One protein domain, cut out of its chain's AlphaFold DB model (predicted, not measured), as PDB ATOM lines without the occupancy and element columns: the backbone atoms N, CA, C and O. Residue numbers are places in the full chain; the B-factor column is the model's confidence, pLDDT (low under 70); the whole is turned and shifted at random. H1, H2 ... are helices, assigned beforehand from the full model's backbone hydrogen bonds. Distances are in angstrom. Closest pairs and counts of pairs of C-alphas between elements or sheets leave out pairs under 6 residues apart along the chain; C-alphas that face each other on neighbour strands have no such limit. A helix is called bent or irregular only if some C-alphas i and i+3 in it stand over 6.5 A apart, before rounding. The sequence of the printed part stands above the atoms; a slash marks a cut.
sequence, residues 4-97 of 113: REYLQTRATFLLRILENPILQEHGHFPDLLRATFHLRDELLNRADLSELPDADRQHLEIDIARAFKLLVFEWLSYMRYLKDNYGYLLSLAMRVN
ATOM      1  N   ARG A   4      -1.721   0.221  50.746       92.69
ATOM      2  CA  ARG A   4      -0.638   0.953  51.422       92.69
ATOM      3  C   ARG A   4       0.124   0.051  52.393       92.69
ATOM      4  O   ARG A   4       1.345  -0.059  52.306       92.69
ATOM      5  N   GLU A   5      -0.594  -0.624  53.291       93.12
ATOM      6  CA  GLU A   5       0.001  -1.565  54.247       93.12
ATOM      7  C   GLU A   5       0.696  -2.722  53.528       93.12
ATOM      8  O   GLU A   5       1.824  -3.077  53.866       93.12
ATOM      9  N   TYR A   6       0.048  -3.303  52.516       94.44
ATOM     10  CA  TYR A   6       0.601  -4.429  51.772       94.44
ATOM     11  C   TYR A   6       1.934  -4.071  51.112       94.44
ATOM     12  O   TYR A   6       2.938  -4.749  51.345       94.44
ATOM     13  N   LEU A   7       1.975  -2.970  50.359       93.69
ATOM     14  CA  LEU A   7       3.195  -2.508  49.699       93.69
ATOM     15  C   LEU A   7       4.292  -2.176  50.714       93.69
ATOM     16  O   LEU A   7       5.453  -2.519  50.494       93.69
ATOM     17  N   GLN A   8       3.930  -1.595  51.861       93.94
ATOM     18  CA  GLN A   8       4.886  -1.324  52.930       93.94
ATOM     19  C   GLN A   8       5.516  -2.604  53.489       93.94
ATOM     20  O   GLN A   8       6.736  -2.668  53.628       93.94
ATOM     21  N   THR A   9       4.723  -3.647  53.751       96.00
ATOM     22  CA  THR A   9       5.265  -4.931  54.240       96.00
ATOM     23  C   THR A   9       6.170  -5.635  53.226       96.00
ATOM     24  O   THR A   9       7.007  -6.452  53.606       96.00
ATOM     25  N   ARG A  10       6.034  -5.320  51.931       94.25
ATOM     26  CA  ARG A  10       6.842  -5.898  50.848       94.25
ATOM     27  C   ARG A  10       8.048  -5.047  50.454       94.25
ATOM     28  O   ARG A  10       8.857  -5.521  49.661       94.25
ATOM     29  N   ALA A  11       8.222  -3.853  51.024       91.31
ATOM     30  CA  ALA A  11       9.256  -2.901  50.614       91.31
ATOM     31  C   ALA A  11      10.672  -3.502  50.628       91.31
ATOM     32  O   ALA A  11      11.361  -3.472  49.613       91.31
ATOM     33  N   THR A  12      11.082  -4.133  51.734       92.75
ATOM     34  CA  THR A  12      12.410  -4.763  51.854       92.75
ATOM     35  C   THR A  12      12.627  -5.874  50.827       92.75
ATOM     36  O   THR A  12      13.730  -6.050  50.320       92.75
ATOM     37  N   PHE A  13      11.578  -6.630  50.505       92.06
ATOM     38  CA  PHE A  13      11.647  -7.677  49.490       92.06
ATOM     39  C   PHE A  13      11.831  -7.082  48.089       92.06
ATOM     40  O   PHE A  13      12.732  -7.501  47.368       92.06
ATOM     41  N   LEU A  14      11.031  -6.074  47.730       90.25
ATOM     42  CA  LEU A  14      11.135  -5.393  46.438       90.25
ATOM     43  C   LEU A  14      12.484  -4.675  46.269       90.25
ATOM     44  O   LEU A  14      13.017  -4.647  45.164       90.25
ATOM     45  N   LEU A  15      13.066  -4.148  47.354       89.50
ATOM     46  CA  LEU A  15      14.382  -3.500  47.324       89.50
ATOM     47  C   LEU A  15      15.484  -4.506  46.988       89.50
ATOM     48  O   LEU A  15      16.278  -4.263  46.087       89.50
ATOM     49  N   ARG A  16      15.471  -5.683  47.622       90.19
ATOM     50  CA  ARG A  16      16.431  -6.759  47.313       90.19
ATOM     51  C   ARG A  16      16.333  -7.249  45.871       90.19
ATOM     52  O   ARG A  16      17.329  -7.654  45.286       90.19
ATOM     53  N   ILE A  17      15.127  -7.243  45.304       87.88
ATOM     54  CA  ILE A  17      14.932  -7.563  43.889       87.88
ATOM     55  C   ILE A  17      15.571  -6.477  43.012       87.88
ATOM     56  O   ILE A  17      16.247  -6.812  42.043       87.88
ATOM     57  N   LEU A  18      15.382  -5.198  43.346       84.31
ATOM     58  CA  LEU A  18      15.957  -4.078  42.596       84.31
ATOM     59  C   LEU A  18      17.494  -4.119  42.583       84.31
ATOM     60  O   LEU A  18      18.104  -3.796  41.568       84.31
ATOM     61  N   GLU A  19      18.102  -4.552  43.685       86.50
ATOM     62  CA  GLU A  19      19.554  -4.706  43.839       86.50
ATOM     63  C   GLU A  19      20.147  -5.852  43.002       86.50
ATOM     64  O   GLU A  19      21.367  -5.931  42.861       86.50
ATOM     65  N   ASN A  20      19.324  -6.746  42.440       85.19
ATOM     66  CA  ASN A  20      19.814  -7.873  41.655       85.19
ATOM     67  C   ASN A  20      20.224  -7.425  40.234       85.19
ATOM     68  O   ASN A  20      19.344  -7.117  39.423       85.19
ATOM     69  N   PRO A  21      21.523  -7.456  39.879       79.00
ATOM     70  CA  PRO A  21      22.007  -6.962  38.589       79.00
ATOM     71  C   PRO A  21      21.470  -7.765  37.396       79.00
ATOM     72  O   PRO A  21      21.223  -7.190  36.342       79.00
ATOM     73  N   ILE A  22      21.179  -9.058  37.576       80.25
ATOM     74  CA  ILE A  22      20.622  -9.922  36.517       80.25
ATOM     75  C   ILE A  22      19.256  -9.402  36.045       80.25
ATOM     76  O   ILE A  22      18.908  -9.514  34.873       80.25
ATOM     77  N   LEU A  23      18.474  -8.811  36.953       73.00
ATOM     78  CA  LEU A  23      17.139  -8.286  36.652       73.00
ATOM     79  C   LEU A  23      17.172  -6.878  36.040       73.00
ATOM     80  O   LEU A  23      16.140  -6.397  35.576       73.00
ATOM     81  N   GLN A  24      18.331  -6.215  36.043       68.31
ATOM     82  CA  GLN A  24      18.511  -4.878  35.468       68.31
ATOM     83  C   GLN A  24      18.905  -4.921  33.987       68.31
ATOM     84  O   GLN A  24      18.667  -3.955  33.267       68.31
ATOM     85  N   GLU A  25      19.495  -6.022  33.522       64.94
ATOM     86  CA  GLU A  25      20.066  -6.119  32.172       64.94
ATOM     87  C   GLU A  25      19.025  -6.398  31.073       64.94
ATOM     88  O   GLU A  25      19.277  -6.113  29.899       64.94
ATOM     89  N   HIS A  26      17.843  -6.923  31.416       64.81
ATOM     90  CA  HIS A  26      16.851  -7.368  30.433       64.81
ATOM     91  C   HIS A  26      15.405  -6.992  30.810       64.81
ATOM     92  O   HIS A  26      14.915  -7.353  31.877       64.81
ATOM     93  N   GLY A  27      14.683  -6.350  29.879       69.44
ATOM     94  CA  GLY A  27      13.226  -6.141  29.948       69.44
ATOM     95  C   GLY A  27      12.764  -4.829  30.598       69.44
ATOM     96  O   GLY A  27      13.547  -3.898  30.767       69.44
ATOM     97  N   HIS A  28      11.471  -4.752  30.941       81.19
ATOM     98  CA  HIS A  28      10.837  -3.587  31.585       81.19
ATOM     99  C   HIS A  28      10.641  -3.791  33.095       81.19
ATOM    100  O   HIS A  28       9.980  -3.003  33.776       81.19
ATOM    101  N   PHE A  29      11.234  -4.846  33.650       85.75
ATOM    102  CA  PHE A  29      11.096  -5.203  35.052       85.75
ATOM    103  C   PHE A  29      11.612  -4.117  36.022       85.75
ATOM    104  O   PHE A  29      10.922  -3.826  37.006       85.75
ATOM    105  N   PRO A  30      12.737  -3.420  35.750       88.00
ATOM    106  CA  PRO A  30      13.130  -2.263  36.553       88.00
ATOM    107  C   PRO A  30      12.092  -1.135  36.535       88.00
ATOM    108  O   PRO A  30      11.872  -0.490  37.560       88.00
ATOM    109  N   ASP A  31      11.422  -0.907  35.401       91.25
ATOM    110  CA  ASP A  31      10.373   0.112  35.288       91.25
ATOM    111  C   ASP A  31       9.159  -0.255  36.153       91.25
ATOM    112  O   ASP A  31       8.618   0.607  36.850       91.25
ATOM    113  N   LEU A  32       8.772  -1.538  36.178       93.69
ATOM    114  CA  LEU A  32       7.721  -2.049  37.065       93.69
ATOM    115  C   LEU A  32       8.060  -1.802  38.540       93.69
ATOM    116  O   LEU A  32       7.213  -1.316  39.297       93.69
ATOM    117  N   LEU A  33       9.291  -2.107  38.959       92.75
ATOM    118  CA  LEU A  33       9.720  -1.874  40.338       92.75
ATOM    119  C   LEU A  33       9.679  -0.388  40.692       92.75
ATOM    120  O   LEU A  33       9.107  -0.033  41.723       92.75
ATOM    121  N   ARG A  34      10.208   0.489  39.830       92.56
ATOM    122  CA  ARG A  34      10.171   1.946  40.050       92.56
ATOM    123  C   ARG A  34       8.740   2.466  40.163       92.56
ATOM    124  O   ARG A  34       8.445   3.206  41.095       92.56
ATOM    125  N   ALA A  35       7.839   2.047  39.271       96.00
ATOM    126  CA  ALA A  35       6.431   2.437  39.329       96.00
ATOM    127  C   ALA A  35       5.743   1.941  40.614       96.00
ATOM    128  O   ALA A  35       4.951   2.668  41.211       96.00
ATOM    129  N   THR A  36       6.079   0.732  41.071       95.88
ATOM    130  CA  THR A  36       5.538   0.155  42.312       95.88
ATOM    131  C   THR A  36       6.041   0.897  43.553       95.88
ATOM    132  O   THR A  36       5.251   1.172  44.457       95.88
ATOM    133  N   PHE A  37       7.330   1.251  43.602       95.00
ATOM    134  CA  PHE A  37       7.894   2.061  44.686       95.00
ATOM    135  C   PHE A  37       7.312   3.467  44.710       95.00
ATOM    136  O   PHE A  37       6.899   3.922  45.770       95.00
ATOM    137  N   HIS A  38       7.200   4.111  43.550       96.31
ATOM    138  CA  HIS A  38       6.582   5.424  43.448       96.31
ATOM    139  C   HIS A  38       5.144   5.409  43.979       96.31
ATOM    140  O   HIS A  38       4.826   6.181  44.875       96.31
ATOM    141  N   LEU A  39       4.309   4.460  43.533       97.12
ATOM    142  CA  LEU A  39       2.943   4.317  44.043       97.12
ATOM    143  C   LEU A  39       2.910   4.076  45.559       97.12
ATOM    144  O   LEU A  39       2.083   4.647  46.268       97.12
ATOM    145  N   ARG A  40       3.800   3.222  46.077       95.50
ATOM    146  CA  ARG A  40       3.922   2.999  47.522       95.50
ATOM    147  C   ARG A  40       4.222   4.308  48.253       95.50
ATOM    148  O   ARG A  40       3.586   4.582  49.267       95.50
ATOM    149  N   ASP A  41       5.191   5.075  47.773       95.75
ATOM    150  CA  ASP A  41       5.648   6.291  48.436       95.75
ATOM    151  C   ASP A  41       4.568   7.380  48.391       95.75
ATOM    152  O   ASP A  41       4.296   7.998  49.422       95.75
ATOM    153  N   GLU A  42       3.868   7.534  47.265       96.94
ATOM    154  CA  GLU A  42       2.682   8.391  47.158       96.94
ATOM    155  C   GLU A  42       1.630   8.004  48.218       96.94
ATOM    156  O   GLU A  42       1.163   8.844  48.995       96.94
ATOM    157  N   LEU A  43       1.295   6.716  48.340       95.75
ATOM    158  CA  LEU A  43       0.308   6.246  49.321       95.75
ATOM    159  C   LEU A  43       0.762   6.418  50.781       95.75
ATOM    160  O   LEU A  43      -0.073   6.607  51.665       95.75
ATOM    161  N   LEU A  44       2.064   6.323  51.066       94.69
ATOM    162  CA  LEU A  44       2.607   6.454  52.422       94.69
ATOM    163  C   LEU A  44       2.675   7.899  52.905       94.69
ATOM    164  O   LEU A  44       2.498   8.128  54.104       94.69
ATOM    165  N   ASN A  45       2.925   8.839  51.994       95.44
ATOM    166  CA  ASN A  45       3.054  10.262  52.304       95.44
ATOM    167  C   ASN A  45       1.703  10.978  52.459       95.44
ATOM    168  O   ASN A  45       1.668  12.160  52.790       95.44
ATOM    169  N   ARG A  46       0.584  10.265  52.281       93.56
ATOM    170  CA  ARG A  46      -0.764  10.775  52.548       93.56
ATOM    171  C   ARG A  46      -1.259  10.280  53.905       93.56
ATOM    172  O   ARG A  46      -1.269   9.080  54.192       93.56
ATOM    173  N   ALA A  47      -1.656  11.222  54.759       87.19
ATOM    174  CA  ALA A  47      -2.200  10.912  56.079       87.19
ATOM    175  C   ALA A  47      -3.567  10.222  55.961       87.19
ATOM    176  O   ALA A  47      -3.767   9.168  56.564       87.19
ATOM    177  N   ASP A  48      -4.444  10.768  55.116       89.12
ATOM    178  CA  ASP A  48      -5.779  10.249  54.827       89.12
ATOM    179  C   ASP A  48      -5.999  10.171  53.310       89.12
ATOM    180  O   ASP A  48      -5.674  11.104  52.578       89.12
ATOM    181  N   LEU A  49      -6.519   9.038  52.839       89.56
ATOM    182  CA  LEU A  49      -6.837   8.797  51.429       89.56
ATOM    183  C   LEU A  49      -8.328   9.015  51.116       89.56
ATOM    184  O   LEU A  49      -8.712   8.998  49.948       89.56
ATOM    185  N   SER A  50      -9.172   9.186  52.136       88.94
ATOM    186  CA  SER A  50     -10.622   9.345  51.988       88.94
ATOM    187  C   SER A  50     -11.037  10.776  51.629       88.94
ATOM    188  O   SER A  50     -12.010  10.958  50.900       88.94
ATOM    189  N   GLU A  51     -10.251  11.777  52.032       89.38
ATOM    190  CA  GLU A  51     -10.548  13.205  51.834       89.38
ATOM    191  C   GLU A  51      -9.584  13.900  50.858       89.38
ATOM    192  O   GLU A  51      -9.179  15.047  51.044       89.38
ATOM    193  N   LEU A  52      -9.186  13.209  49.789       94.81
ATOM    194  CA  LEU A  52      -8.293  13.793  48.786       94.81
ATOM    195  C   LEU A  52      -9.038  14.760  47.843       94.81
ATOM    196  O   LEU A  52     -10.200  14.520  47.508       94.81
ATOM    197  N   PRO A  53      -8.398  15.833  47.350       96.81
ATOM    198  CA  PRO A  53      -8.919  16.600  46.219       96.81
ATOM    199  C   PRO A  53      -9.043  15.734  44.953       96.81
ATOM    200  O   PRO A  53      -8.286  14.781  44.771       96.81
ATOM    201  N   ASP A  54      -9.943  16.094  44.032       96.88
ATOM    202  CA  ASP A  54     -10.150  15.342  42.779       96.88
ATOM    203  C   ASP A  54      -8.872  15.183  41.950       96.88
ATOM    204  O   ASP A  54      -8.584  14.098  41.449       96.88
ATOM    205  N   ALA A  55      -8.072  16.248  41.849       97.50
ATOM    206  CA  ALA A  55      -6.809  16.215  41.119       97.50
ATOM    207  C   ALA A  55      -5.817  15.198  41.711       97.50
ATOM    208  O   ALA A  55      -5.093  14.532  40.972       97.50
ATOM    209  N   ASP A  56      -5.810  15.040  43.036       97.12
ATOM    210  CA  ASP A  56      -4.922  14.104  43.724       97.12
ATOM    211  C   ASP A  56      -5.402  12.651  43.566       97.12
ATOM    212  O   ASP A  56      -4.603  11.754  43.291       97.12
ATOM    213  N   ARG A  57      -6.724  12.422  43.597       95.94
ATOM    214  CA  ARG A  57      -7.309  11.121  43.227       95.94
ATOM    215  C   ARG A  57      -6.935  10.714  41.804       95.94
ATOM    216  O   ARG A  57      -6.530   9.572  41.586       95.94
ATOM    217  N   GLN A  58      -7.045  11.638  40.851       97.50
ATOM    218  CA  GLN A  58      -6.702  11.382  39.452       97.50
ATOM    219  C   GLN A  58      -5.210  11.061  39.284       97.50
ATOM    220  O   GLN A  58      -4.851  10.175  38.508       97.50
ATOM    221  N   HIS A  59      -4.335  11.748  40.019       97.56
ATOM    222  CA  HIS A  59      -2.905  11.446  40.029       97.56
ATOM    223  C   HIS A  59      -2.630  10.010  40.502       97.56
ATOM    224  O   HIS A  59      -1.990   9.241  39.782       97.56
ATOM    225  N   LEU A  60      -3.211   9.604  41.638       97.25
ATOM    226  CA  LEU A  60      -3.077   8.235  42.146       97.25
ATOM    227  C   LEU A  60      -3.638   7.191  41.174       97.25
ATOM    228  O   LEU A  60      -3.042   6.129  41.006       97.25
ATOM    229  N   GLU A  61      -4.757   7.477  40.505       97.19
ATOM    230  CA  GLU A  61      -5.313   6.590  39.479       97.19
ATOM    231  C   GLU A  61      -4.314   6.357  38.336       97.19
ATOM    232  O   GLU A  61      -4.100   5.216  37.914       97.19
ATOM    233  N   ILE A  62      -3.655   7.420  37.869       98.25
ATOM    234  CA  ILE A  62      -2.630   7.340  36.822       98.25
ATOM    235  C   ILE A  62      -1.446   6.482  37.283       98.25
ATOM    236  O   ILE A  62      -0.956   5.654  36.506       98.25
ATOM    237  N   ASP A  63      -0.996   6.632  38.527       98.06
ATOM    238  CA  ASP A  63       0.136   5.869  39.056       98.06
ATOM    239  C   ASP A  63      -0.206   4.391  39.279       98.06
ATOM    240  O   ASP A  63       0.583   3.511  38.915       98.06
ATOM    241  N   ILE A  64      -1.414   4.097  39.771       96.94
ATOM    242  CA  ILE A  64      -1.950   2.731  39.861       96.94
ATOM    243  C   ILE A  64      -2.014   2.104  38.467       96.94
ATOM    244  O   ILE A  64      -1.522   0.991  38.261       96.94
ATOM    245  N   ALA A  65      -2.569   2.822  37.489       97.94
ATOM    246  CA  ALA A  65      -2.660   2.345  36.117       97.94
ATOM    247  C   ALA A  65      -1.273   2.103  35.503       97.94
ATOM    248  O   ALA A  65      -1.096   1.122  34.777       97.94
ATOM    249  N   ARG A  66      -0.279   2.953  35.794       97.56
ATOM    250  CA  ARG A  66       1.109   2.776  35.335       97.56
ATOM    251  C   ARG A  66       1.706   1.479  35.878       97.56
ATOM    252  O   ARG A  66       2.191   0.668  35.089       97.56
ATOM    253  N   ALA A  67       1.630   1.262  37.191       96.25
ATOM    254  CA  ALA A  67       2.151   0.052  37.824       96.25
ATOM    255  C   ALA A  67       1.433  -1.210  37.314       96.25
ATOM    256  O   ALA A  67       2.080  -2.194  36.956       96.25
ATOM    257  N   PHE A  68       0.102  -1.170  37.204       95.50
ATOM    258  CA  PHE A  68      -0.685  -2.323  36.767       95.50
ATOM    259  C   PHE A  68      -0.437  -2.690  35.298       95.50
ATOM    260  O   PHE A  68      -0.307  -3.869  34.974       95.50
ATOM    261  N   LYS A  69      -0.306  -1.701  34.402       96.06
ATOM    262  CA  LYS A  69       0.053  -1.945  32.993       96.06
ATOM    263  C   LYS A  69       1.401  -2.652  32.880       96.06
ATOM    264  O   LYS A  69       1.495  -3.661  32.187       96.06
ATOM    265  N   LEU A  70       2.420  -2.160  33.587       95.31
ATOM    266  CA  LEU A  70       3.749  -2.777  33.603       95.31
ATOM    267  C   LEU A  70       3.701  -4.206  34.164       95.31
ATOM    268  O   LEU A  70       4.313  -5.103  33.593       95.31
ATOM    269  N   LEU A  71       2.905  -4.448  35.212       94.25
ATOM    270  CA  LEU A  71       2.731  -5.781  35.792       94.25
ATOM    271  C   LEU A  71       2.135  -6.772  34.782       94.25
ATOM    272  O   LEU A  71       2.600  -7.907  34.677       94.25
ATOM    273  N   VAL A  72       1.121  -6.346  34.023       95.19
ATOM    274  CA  VAL A  72       0.519  -7.161  32.957       95.19
ATOM    275  C   VAL A  72       1.542  -7.465  31.862       95.19
ATOM    276  O   VAL A  72       1.640  -8.613  31.430       95.19
ATOM    277  N   PHE A  73       2.323  -6.474  31.425       94.19
ATOM    278  CA  PHE A  73       3.355  -6.685  30.406       94.19
ATOM    279  C   PHE A  73       4.429  -7.677  30.857       94.19
ATOM    280  O   PHE A  73       4.756  -8.595  30.104       94.19
ATOM    281  N   GLU A  74       4.933  -7.542  32.083       92.31
ATOM    282  CA  GLU A  74       5.923  -8.469  32.639       92.31
ATOM    283  C   GLU A  74       5.357  -9.886  32.780       92.31
ATOM    284  O   GLU A  74       6.017 -10.856  32.404       92.31
ATOM    285  N   TRP A  75       4.097 -10.028  33.206       94.81
ATOM    286  CA  TRP A  75       3.436 -11.333  33.234       94.81
ATOM    287  C   TRP A  75       3.332 -11.959  31.840       94.81
ATOM    288  O   TRP A  75       3.666 -13.127  31.665       94.81
ATOM    289  N   LEU A  76       2.914 -11.204  30.821       94.44
ATOM    290  CA  LEU A  76       2.826 -11.717  29.449       94.44
ATOM    291  C   LEU A  76       4.200 -12.109  28.887       94.44
ATOM    292  O   LEU A  76       4.321 -13.146  28.230       94.44
ATOM    293  N   SER A  77       5.236 -11.319  29.171       92.88
ATOM    294  CA  SER A  77       6.619 -11.644  28.812       92.88
ATOM    295  C   SER A  77       7.086 -12.935  29.483       92.88
ATOM    296  O   SER A  77       7.633 -13.808  28.806       92.88
ATOM    297  N   TYR A  78       6.787 -13.110  30.772       92.56
ATOM    298  CA  TYR A  78       7.053 -14.347  31.502       92.56
ATOM    299  C   TYR A  78       6.312 -15.547  30.897       92.56
ATOM    300  O   TYR A  78       6.918 -16.589  30.651       92.56
ATOM    301  N   MET A  79       5.026 -15.400  30.571       96.19
ATOM    302  CA  MET A  79       4.241 -16.468  29.947       96.19
ATOM    303  C   MET A  79       4.793 -16.868  28.575       96.19
ATOM    304  O   MET A  79       4.833 -18.056  28.258       96.19
ATOM    305  N   ARG A  80       5.271 -15.908  27.774       95.31
ATOM    306  CA  ARG A  80       5.965 -16.198  26.511       95.31
ATOM    307  C   ARG A  80       7.261 -16.972  26.751       95.31
ATOM    308  O   ARG A  80       7.456 -18.013  26.138       95.31
ATOM    309  N   TYR A  81       8.082 -16.537  27.704       94.19
ATOM    310  CA  TYR A  81       9.301 -17.258  28.075       94.19
ATOM    311  C   TYR A  81       9.017 -18.705  28.511       94.19
ATOM    312  O   TYR A  81       9.680 -19.632  28.045       94.19
ATOM    313  N   LEU A  82       8.000 -18.923  29.353       96.88
ATOM    314  CA  LEU A  82       7.592 -20.271  29.759       96.88
ATOM    315  C   LEU A  82       7.096 -21.107  28.582       96.88
ATOM    316  O   LEU A  82       7.385 -22.298  28.519       96.88
ATOM    317  N   LYS A  83       6.346 -20.510  27.656       97.06
ATOM    318  CA  LYS A  83       5.864 -21.207  26.463       97.06
ATOM    319  C   LYS A  83       7.016 -21.725  25.609       97.06
ATOM    320  O   LYS A  83       6.951 -22.865  25.157       97.06
ATOM    321  N   ASP A  84       8.044 -20.907  25.428       97.38
ATOM    322  CA  ASP A  84       9.148 -21.216  24.523       97.38
ATOM    323  C   ASP A  84      10.165 -22.184  25.154       97.38
ATOM    324  O   ASP A  84      10.809 -22.944  24.436       97.38
ATOM    325  N   ASN A  85      10.280 -22.204  26.490       97.25
ATOM    326  CA  ASN A  85      11.352 -22.929  27.186       97.25
ATOM    327  C   ASN A  85      10.864 -24.016  28.165       97.25
ATOM    328  O   ASN A  85      11.576 -24.988  28.408       97.25
ATOM    329  N   TYR A  86       9.662 -23.885  28.743       96.62
ATOM    330  CA  TYR A  86       9.191 -24.713  29.865       96.62
ATOM    331  C   TYR A  86       7.672 -24.958  29.837       96.62
ATOM    332  O   TYR A  86       6.927 -24.511  30.715       96.62
ATOM    333  N   GLY A  87       7.187 -25.722  28.852       94.12
ATOM    334  CA  GLY A  87       5.746 -25.949  28.650       94.12
ATOM    335  C   GLY A  87       4.982 -26.493  29.872       94.12
ATOM    336  O   GLY A  87       3.820 -26.139  30.087       94.12
ATOM    337  N   TYR A  88       5.621 -27.296  30.730       92.00
ATOM    338  CA  TYR A  88       4.980 -27.789  31.957       92.00
ATOM    339  C   TYR A  88       4.780 -26.681  33.010       92.00
ATOM    340  O   TYR A  88       3.758 -26.674  33.699       92.00
ATOM    341  N   LEU A  89       5.700 -25.712  33.100       96.50
ATOM    342  CA  LEU A  89       5.548 -24.537  33.964       96.50
ATOM    343  C   LEU A  89       4.471 -23.598  33.423       96.50
ATOM    344  O   LEU A  89       3.663 -23.096  34.203       96.50
ATOM    345  N   LEU A  90       4.400 -23.424  32.096       96.56
ATOM    346  CA  LEU A  90       3.332 -22.651  31.454       96.56
ATOM    347  C   LEU A  90       1.951 -23.190  31.845       96.56
ATOM    348  O   LEU A  90       1.060 -22.419  32.195       96.56
ATOM    349  N   SER A  91       1.778 -24.515  31.803       94.50
ATOM    350  CA  SER A  91       0.519 -25.176  32.158       94.50
ATOM    351  C   SER A  91       0.050 -24.802  33.567       94.50
ATOM    352  O   SER A  91      -1.122 -24.471  33.764       94.50
ATOM    353  N   LEU A  92       0.960 -24.808  34.546       95.75
ATOM    354  CA  LEU A  92       0.642 -24.377  35.904       95.75
ATOM    355  C   LEU A  92       0.353 -22.873  35.959       95.75
ATOM    356  O   LEU A  92      -0.694 -22.492  36.476       95.75
ATOM    357  N   ALA A  93       1.224 -22.035  35.393       96.31
ATOM    358  CA  ALA A  93       1.088 -20.577  35.421       96.31
ATOM    359  C   ALA A  93      -0.228 -20.085  34.786       96.31
ATOM    360  O   ALA A  93      -0.857 -19.166  35.304       96.31
ATOM    361  N   MET A  94      -0.703 -20.744  33.722       95.12
ATOM    362  CA  MET A  94      -2.019 -20.481  33.123       95.12
ATOM    363  C   MET A  94      -3.174 -20.809  34.077       95.12
ATOM    364  O   MET A  94      -4.155 -20.068  34.135       95.12
ATOM    365  N   ARG A  95      -3.075 -21.916  34.825       95.81
ATOM    366  CA  ARG A  95      -4.114 -22.351  35.774       95.81
ATOM    367  C   ARG A  95      -4.192 -21.472  37.015       95.81
ATOM    368  O   ARG A  95      -5.289 -21.252  37.517       95.81
ATOM    369  N   VAL A  96      -3.052 -20.955  37.480       95.75
ATOM    370  CA  VAL A  96      -2.952 -20.039  38.632       95.75
ATOM    371  C   VAL A  96      -2.791 -18.579  38.204       95.75
ATOM    372  O   VAL A  96      -2.154 -17.792  38.898       95.75
ATOM    373  N   ASN A  97      -3.355 -18.220  37.046       95.00
ATOM    374  CA  ASN A  97      -3.251 -16.880  36.477       95.00
ATOM    375  C   ASN A  97      -3.644 -15.805  37.517       95.00
ATOM    376  O   ASN A  97      -4.801 -15.791  37.951       95.00
TER     377      ASN A  97
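What this domain is: This is residues 4 to 97 of the 113 residues of an uncharacterized protein of Desulfobacteraceae bacterium (UniProt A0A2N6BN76). One long helix, H3, makes the length of this model, and the shorter helix H2 folds along part of it as an antiparallel partner. H1 packs on H2 without reaching H3, while the short H4 folds back on H3 near that helix's last residues, well away from H1 and H2. The printed part has 94 residues with four named helices, H1, H2, H3 and H4 in that order along the chain, and no named strand; the class is all helix. The whole is loose, with a radius of gyration of the C-alphas of 16.0 A, and elongated, spanning 48 by 27 by 20 A; residues 19 to 26 and residues 50 to 56, of which 54 to 56 belong to H3, stick out.

How they stand to each other: Begin with H3, residues 54 to 85. Its residues 60 to 74 alone touch H2, residues 29 to 44; look at Ala 35 and Ala 67, whose C-alphas are the closest, 5.1 A apart. These two helices form a hairpin, running opposite ways at a shallow tilt of 29 degrees. Next find H1, residues 4 to 18, which touches H2, the closest C-alphas being those of Arg 4 and Leu 43, 5.8 A apart. H1 and H2 are also a hairpin, opposite ways at a shallow tilt of 33 degrees, only just short of steep. Back on H3, residues 79 to 83 alone touch H4, residues 87 to 95; the closest C-alphas, those of Leu 82 and Leu 90, are 5.2 A apart. This third hairpin runs opposite ways at a shallow tilt of 33 degrees, again only just short of steep. The helix packing is mostly aligned, with all 3 touching pairs at a shallow tilt. H1 is apart from H3 and from H4, and H2 is apart from H4. In H2, H3 and H4 every O i to N i+4 pair is within hydrogen-bond range; in H1, 9 of 11 are.

Where its parts are: Find C-alpha 54 at (-10.150, 15.342, 42.779); from there H3 runs 46.6 A to C-alpha 85 at (11.352, -22.929, 27.186). H2, from Phe 29 to Leu 44, is 22.6 A long. H1 begins at C-alpha 4, at (-0.638, 0.953, 51.422), and runs 19.5 A to Leu 18; it is irregular, with C-alphas 9 and 12 standing 7.5 A apart. H4 runs 12.7 A from Gly 87 to C-alpha 95 at (-4.114, -22.351, 35.774).

The domain as a whole: The two C-alphas farthest apart are those of Glu 51 and Asn 85, at 48.9 A. The printed part, residues 4 to 97, has no cut. The link from H3 to H4 is tight, with 1 residue, while those from H1 to H2 and from H2 to H3 are short, with 10 and 9 residues. The mean pLDDT of the printed part is 92.3; look to residues 24 to 27 for the 4 residues under 70.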